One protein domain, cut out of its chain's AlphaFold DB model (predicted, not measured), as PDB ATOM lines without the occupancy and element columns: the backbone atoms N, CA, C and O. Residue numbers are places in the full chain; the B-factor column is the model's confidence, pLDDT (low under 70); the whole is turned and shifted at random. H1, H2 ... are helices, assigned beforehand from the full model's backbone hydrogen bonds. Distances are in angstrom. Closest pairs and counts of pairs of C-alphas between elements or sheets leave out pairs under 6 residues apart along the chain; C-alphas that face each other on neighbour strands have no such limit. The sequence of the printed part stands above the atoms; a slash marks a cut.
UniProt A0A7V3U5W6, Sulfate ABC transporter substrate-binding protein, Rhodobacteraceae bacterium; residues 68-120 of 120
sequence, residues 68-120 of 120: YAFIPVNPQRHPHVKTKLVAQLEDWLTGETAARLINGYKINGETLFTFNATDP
ATOM      1  N   TYR A  68     -23.247  22.367  35.541       95.44
ATOM      2  CA  TYR A  68     -24.319  21.493  35.066       95.44
ATOM      3  C   TYR A  68     -25.609  22.293  34.877       95.44
ATOM      4  O   TYR A  68     -25.892  23.203  35.653       95.44
ATOM      5  N   ALA A  69     -26.398  21.939  33.864       94.75
ATOM      6  CA  ALA A  69     -27.691  22.555  33.591       94.75
ATOM      7  C   ALA A  69     -28.749  21.484  33.312       94.75
ATOM      8  O   ALA A  69     -28.465  20.466  32.676       94.75
ATOM      9  N   PHE A  70     -29.976  21.736  33.763       94.81
ATOM     10  CA  PHE A  70     -31.158  20.995  33.346       94.81
ATOM     11  C   PHE A  70     -31.825  21.762  32.202       94.81
ATOM     12  O   PHE A  70     -32.053  22.960  32.320       94.81
ATOM     13  N   ILE A  71     -32.090  21.095  31.075       94.88
ATOM     14  CA  ILE A  71     -32.644  21.739  29.877       94.88
ATOM     15  C   ILE A  71     -33.934  21.010  29.480       94.88
ATOM     16  O   ILE A  71     -33.864  19.926  28.889       94.88
ATOM     17  N   PRO A  72     -35.113  21.582  29.777       94.75
ATOM     18  CA  PRO A  72     -36.394  21.059  29.320       94.75
ATOM     19  C   PRO A  72     -36.462  20.907  27.793       94.75
ATOM     20  O   PRO A  72     -36.121  21.813  27.031       94.75
ATOM     21  N   VAL A  73     -36.958  19.760  27.320       96.88
ATOM     22  CA  VAL A  73     -37.190  19.537  25.885       96.88
ATOM     23  C   VAL A  73     -38.389  20.364  25.418       96.88
ATOM     24  O   VAL A  73     -39.451  20.328  26.036       96.88
ATOM     25  N   ASN A  74     -38.245  21.064  24.288       96.62
ATOM     26  CA  ASN A  74     -39.294  21.925  23.739       96.62
ATOM     27  C   ASN A  74     -40.568  21.118  23.370       96.62
ATOM     28  O   ASN A  74     -40.532  20.330  22.415       96.62
ATOM     29  N   PRO A  75     -41.715  21.356  24.036       96.50
ATOM     30  CA  PRO A  75     -42.937  20.587  23.811       96.50
ATOM     31  C   PRO A  75     -43.666  20.939  22.508       96.50
ATOM     32  O   PRO A  75     -44.410  20.109  21.998       96.50
ATOM     33  N   GLN A  76     -43.434  22.124  21.929       96.94
ATOM     34  CA  GLN A  76     -43.990  22.480  20.615       96.94
ATOM     35  C   GLN A  76     -43.392  21.601  19.513       96.94
ATOM     36  O   GLN A  76     -44.071  21.238  18.557       96.94
ATOM     37  N   ARG A  77     -42.112  21.231  19.664       97.62
ATOM     38  CA  ARG A  77     -41.410  20.320  18.751       97.62
ATOM     39  C   ARG A  77     -41.622  18.852  19.111       97.62
ATOM     40  O   ARG A  77     -41.597  18.000  18.229       97.62
ATOM     41  N   HIS A  78     -41.832  18.556  20.393       97.19
ATOM     42  CA  HIS A  78     -41.993  17.198  20.909       97.19
ATOM     43  C   HIS A  78     -43.272  17.078  21.761       97.19
ATOM     44  O   HIS A  78     -43.193  17.062  22.990       97.19
ATOM     45  N   PRO A  79     -44.460  16.927  21.137       95.81
ATOM     46  CA  PRO A  79     -45.745  16.962  21.851       95.81
ATOM     47  C   PRO A  79     -45.950  15.840  22.881       95.81
ATOM     48  O   PRO A  79     -46.830  15.924  23.732       95.81
ATOM     49  N   HIS A  80     -45.149  14.772  22.811       96.38
ATOM     50  CA  HIS A  80     -45.198  13.648  23.750       96.38
ATOM     51  C   HIS A  80     -44.477  13.933  25.080       96.38
ATOM     52  O   HIS A  80     -44.611  13.146  26.024       96.38
ATOM     53  N   VAL A  81     -43.714  15.030  25.161       97.12
ATOM     54  CA  VAL A  81     -43.008  15.444  26.377       97.12
ATOM     55  C   VAL A  81     -44.009  15.682  27.503       97.12
ATOM     56  O   VAL A  81     -45.033  16.346  27.345       97.12
ATOM     57  N   LYS A  82     -43.696  15.146  28.682       97.75
ATOM     58  CA  LYS A  82     -44.522  15.277  29.884       97.75
ATOM     59  C   LYS A  82     -44.234  16.605  30.581       97.75
ATOM     60  O   LYS A  82     -43.645  16.618  31.653       97.75
ATOM     61  N   THR A  83     -44.655  17.716  29.978       96.38
ATOM     62  CA  THR A  83     -44.345  19.088  30.436       96.38
ATOM     63  C   THR A  83     -44.581  19.311  31.928       96.38
ATOM     64  O   THR A  83     -43.722  19.865  32.600       96.38
ATOM     65  N   LYS A  84     -45.697  18.808  32.468       97.06
ATOM     66  CA  LYS A  84     -46.000  18.905  33.905       97.06
ATOM     67  C   LYS A  84     -44.962  18.202  34.786       97.06
ATOM     68  O   LYS A  84     -44.593  18.740  35.818       97.06
ATOM     69  N   LEU A  85     -44.492  17.019  34.382       98.00
ATOM     70  CA  LEU A  85     -43.471  16.277  35.129       98.00
ATOM     71  C   LEU A  85     -42.091  16.924  34.993       98.00
ATOM     72  O   LEU A  85     -41.309  16.898  35.934       98.00
ATOM     73  N   VAL A  86     -41.799  17.506  33.828       97.19
ATOM     74  CA  VAL A  86     -40.549  18.241  33.595       97.19
ATOM     75  C   VAL A  86     -40.472  19.464  34.507       97.19
ATOM     76  O   VAL A  86     -39.462  19.620  35.179       97.19
ATOM     77  N   ALA A  87     -41.548  20.252  34.602       95.88
ATOM     78  CA  ALA A  87     -41.624  21.390  35.519       95.88
ATOM     79  C   ALA A  87     -41.484  20.953  36.987       95.88
ATOM     80  O   ALA A  87     -40.687  21.512  37.723       95.88
ATOM     81  N   GLN A  88     -42.171  19.878  37.395       97.12
ATOM     82  CA  GLN A  88     -42.022  19.334  38.753       97.12
ATOM     83  C   GLN A  88     -40.586  18.894  39.072       97.12
ATOM     84  O   GLN A  88     -40.135  19.043  40.206       97.12
ATOM     85  N   LEU A  89     -39.877  18.318  38.097       96.88
ATOM     86  CA  LEU A  89     -38.482  17.923  38.270       96.88
ATOM     87  C   LEU A  89     -37.562  19.144  38.341       96.88
ATOM     88  O   LEU A  89     -36.656  19.154  39.167       96.88
ATOM     89  N   GLU A  90     -37.793  20.148  37.501       95.81
ATOM     90  CA  GLU A  90     -37.059  21.413  37.518       95.81
ATOM     91  C   GLU A  90     -37.197  22.110  38.874       95.81
ATOM     92  O   GLU A  90     -36.180  22.325  39.528       95.81
ATOM     93  N   ASP A  91     -38.430  22.312  39.354       95.69
ATOM     94  CA  ASP A  91     -38.728  22.904  40.666       95.69
ATOM     95  C   ASP A  91     -38.052  22.136  41.813       95.69
ATOM     96  O   ASP A  91     -37.567  22.710  42.790       95.69
ATOM     97  N   TRP A  92     -38.007  20.802  41.719       96.88
ATOM     98  CA  TRP A  92     -37.333  19.985  42.724       96.88
ATOM     99  C   TRP A  92     -35.810  20.143  42.662       96.88
ATOM    100  O   TRP A  92     -35.172  20.269  43.710       96.88
ATOM    101  N   LEU A  93     -35.230  20.136  41.455       96.56
ATOM    102  CA  LEU A  93     -33.788  20.263  41.217       96.56
ATOM    103  C   LEU A  93     -33.247  21.639  41.610       96.56
ATOM    104  O   LEU A  93     -32.078  21.726  41.975       96.56
ATOM    105  N   THR A  94     -34.071  22.686  41.552       96.12
ATOM    106  CA  THR A  94     -33.721  24.054  41.965       96.12
ATOM    107  C   THR A  94     -34.147  24.377  43.402       96.12
ATOM    108  O   THR A  94     -33.789  25.427  43.929       96.12
ATOM    109  N   GLY A  95     -34.854  23.469  44.081       96.12
ATOM    110  CA  GLY A  95     -35.340  23.673  45.445       96.12
ATOM    111  C   GLY A  95     -34.334  23.344  46.558       96.12
ATOM    112  O   GLY A  95     -33.297  22.703  46.363       96.12
ATOM    113  N   GLU A  96     -34.694  23.701  47.797       96.56
ATOM    114  CA  GLU A  96     -33.853  23.495  48.989       96.56
ATOM    115  C   GLU A  96     -33.430  22.036  49.211       96.56
ATOM    116  O   GLU A  96     -32.350  21.759  49.736       96.56
ATOM    117  N   THR A  97     -34.292  21.082  48.845       97.06
ATOM    118  CA  THR A  97     -33.988  19.657  49.001       97.06
ATOM    119  C   THR A  97     -32.809  19.257  48.122       97.06
ATOM    120  O   THR A  97     -31.869  18.641  48.627       97.06
ATOM    121  N   ALA A  98     -32.816  19.648  46.846       97.31
ATOM    122  CA  ALA A  98     -31.692  19.410  45.952       97.31
ATOM    123  C   ALA A  98     -30.441  20.157  46.429       97.31
ATOM    124  O   ALA A  98     -29.375  19.550  46.493       97.31
ATOM    125  N   ALA A  99     -30.571  21.411  46.876       97.19
ATOM    126  CA  ALA A  99     -29.451  22.174  47.425       97.19
ATOM    127  C   ALA A  99     -28.761  21.458  48.595       97.19
ATOM    128  O   ALA A  99     -27.534  21.327  48.609       97.19
ATOM    129  N   ARG A 100     -29.532  20.930  49.558       97.88
ATOM    130  CA  ARG A 100     -28.986  20.147  50.681       97.88
ATOM    131  C   ARG A 100     -28.293  18.871  50.214       97.88
ATOM    132  O   ARG A 100     -27.201  18.571  50.689       97.88
ATOM    133  N   LEU A 101     -28.912  18.122  49.298       97.88
ATOM    134  CA  LEU A 101     -28.355  16.862  48.798       97.88
ATOM    135  C   LEU A 101     -27.063  17.087  48.003       97.88
ATOM    136  O   LEU A 101     -26.081  16.386  48.228       97.88
ATOM    137  N   ILE A 102     -27.048  18.082  47.116       97.56
ATOM    138  CA  ILE A 102     -25.911  18.406  46.249       97.56
ATOM    139  C   ILE A 102     -24.732  18.918  47.082       97.56
ATOM    140  O   ILE A 102     -23.633  18.381  46.967       97.56
ATOM    141  N   ASN A 103     -24.958  19.892  47.972       97.12
ATOM    142  CA  ASN A 103     -23.901  20.430  48.839       97.12
ATOM    143  C   ASN A 103     -23.407  19.411  49.880       97.12
ATOM    144  O   ASN A 103     -22.265  19.482  50.337       97.12
ATOM    145  N   GLY A 104     -24.271  18.474  50.283       97.50
ATOM    146  CA  GLY A 104     -23.948  17.413  51.233       97.50
ATOM    147  C   GLY A 104     -23.245  16.205  50.613       97.50
ATOM    148  O   GLY A 104     -22.715  15.376  51.356       97.50
ATOM    149  N   TYR A 105     -23.225  16.081  49.284       97.44
ATOM    150  CA  TYR A 105     -22.635  14.929  48.613       97.44
ATOM    151  C   TYR A 105     -21.104  14.954  48.691       97.44
ATOM    152  O   TYR A 105     -20.445  15.915  48.276       97.44
ATOM    153  N   LYS A 106     -20.537  13.862  49.213       96.81
ATOM    154  CA  LYS A 106     -19.105  13.730  49.482       96.81
ATOM    155  C   LYS A 106     -18.539  12.405  48.998       96.81
ATOM    156  O   LYS A 106     -19.197  11.373  49.092       96.81
ATOM    157  N   ILE A 107     -17.277  12.433  48.580       94.75
ATOM    158  CA  ILE A 107     -16.460  11.240  48.328       94.75
ATOM    159  C   ILE A 107     -15.213  11.355  49.197       94.75
ATOM    160  O   ILE A 107     -14.516  12.360  49.139       94.75
ATOM    161  N   ASN A 108     -14.936  10.347  50.029       90.62
ATOM    162  CA  ASN A 108     -13.795  10.352  50.957       90.62
ATOM    163  C   ASN A 108     -13.726  11.613  51.849       90.62
ATOM    164  O   ASN A 108     -12.648  12.110  52.154       90.62
ATOM    165  N   GLY A 109     -14.887  12.147  52.253       93.12
ATOM    166  CA  GLY A 109     -14.998  13.347  53.097       93.12
ATOM    167  C   GLY A 109     -14.939  14.687  52.350       93.12
ATOM    168  O   GLY A 109     -15.301  15.711  52.934       93.12
ATOM    169  N   GLU A 110     -14.574  14.676  51.068       92.56
ATOM    170  CA  GLU A 110     -14.447  15.854  50.206       92.56
ATOM    171  C   GLU A 110     -15.782  16.192  49.539       92.56
ATOM    172  O   GLU A 110     -16.432  15.315  48.962       92.56
ATOM    173  N   THR A 111     -16.184  17.464  49.593       92.88
ATOM    174  CA  THR A 111     -17.367  17.960  48.873       92.88
ATOM    175  C   THR A 111     -17.103  17.937  47.373       92.88
ATOM    176  O   THR A 111     -16.094  18.468  46.905       92.88
ATOM    177  N   LEU A 112     -18.014  17.326  46.615       95.12
ATOM    178  CA  LEU A 112     -17.828  17.157  45.173       95.12
ATOM    179  C   LEU A 112     -18.540  18.221  44.335       95.12
ATOM    180  O   LEU A 112     -17.996  18.665  43.326       95.12
ATOM    181  N   PHE A 113     -19.746  18.613  44.740       96.25
ATOM    182  CA  PHE A 113     -20.583  19.550  43.998       96.25
ATOM    183  C   PHE A 113     -20.925  20.767  44.850       96.25
ATOM    184  O   PHE A 113     -20.940  20.712  46.078       96.25
ATOM    185  N   THR A 114     -21.208  21.878  44.180       95.69
ATOM    186  CA  THR A 114     -21.701  23.105  44.804       95.69
ATOM    187  C   THR A 114     -22.988  23.492  44.104       95.69
ATOM    188  O   THR A 114     -23.006  23.666  42.887       95.69
ATOM    189  N   PHE A 115     -24.067  23.579  44.870       96.81
ATOM    190  CA  PHE A 115     -25.352  24.027  44.364       96.81
ATOM    191  C   PHE A 115     -25.295  25.516  44.025       96.81
ATOM    192  O   PHE A 115     -24.856  26.318  44.850       96.81
ATOM    193  N   ASN A 116     -25.760  25.885  42.832       95.81
ATOM    194  CA  ASN A 116     -25.777  27.272  42.377       95.81
ATOM    195  C   ASN A 116     -26.972  27.609  41.471       95.81
ATOM    196  O   ASN A 116     -26.869  28.523  40.654       95.81
ATOM    197  N   ALA A 117     -28.081  26.872  41.584       93.94
ATOM    198  CA  ALA A 117     -29.281  27.244  40.845       93.94
ATOM    199  C   ALA A 117     -29.743  28.638  41.291       93.94
ATOM    200  O   ALA A 117     -29.739  28.955  42.482       93.94
ATOM    201  N   THR A 118     -30.118  29.465  40.324       84.00
ATOM    202  CA  THR A 118     -30.835  30.717  40.556       84.00
ATOM    203  C   THR A 118     -32.327  30.449  40.432       84.00
ATOM    204  O   THR A 118     -32.710  29.528  39.707       84.00
ATOM    205  N   ASP A 119     -33.158  31.248  41.106       64.31
ATOM    206  CA  ASP A 119     -34.598  31.213  40.847       64.31
ATOM    207  C   ASP A 119     -34.856  31.415  39.336       64.31
ATOM    208  O   ASP A 119     -34.164  32.241  38.720       64.31
ATOM    209  N   PRO A 120     -35.768  30.629  38.731       55.81
ATOM    210  CA  PRO A 120     -36.115  30.749  37.318       55.81
ATOM    211  C   PRO A 120     -36.767  32.090  36.951       55.81
ATOM    212  O   PRO A 120     -37.461  32.691  37.803       55.81
TER     213      PRO A 120
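AT A GLANCE: This is residues 68 to 120 of the 120 residues of the protein "Sulfate ABC transporter substrate-binding protein" of Rhodobacteraceae bacterium (UniProt A0A7V3U5W6). With little regular structure, this is a rod of two short helices, H1 then H2, one after the other along the long axis at a corner, with a long unnamed stretch folding back at each end. Residues 68 to 82 come before H1, and residues 105 to 120 loop beyond H2 and return. The printed part has 53 residues, two named helices and no named strand. It is all helix by class, though the helices hold only 21 residues, and loose, with a radius of gyration of the C-alphas of 14.0 A and spans of 44 by 18 by 15 A.

HOW THE PARTS SIT: H1, residues 83 to 94, and H2, residues 96 to 104, are close but not clearly touching; their closest C-alphas, of Trp 92 and Ala 98, are 6.5 A apart. They run the same way at a steep tilt of 50 degrees. In H1 and H2 every O i to N i+4 pair is within hydrogen-bond range. Residues 106 to 107 pair briefly with 110 to 111, antiparallel.

IN THESE COORDINATES: H1 begins at C-alpha 83 (-44.345, 19.088, 30.436) and is 16.4 A long. H2, 11.8 A long, ends at C-alpha 104 (-23.948, 17.413, 51.233).

THE WHOLE: The C-alphas farthest apart, of Gln 76 and Asn 108, are 44.5 A apart. The printed part has no cut, and the link from H1 to H2 is tight. Residues 119 to 120 are under 70 in pLDDT.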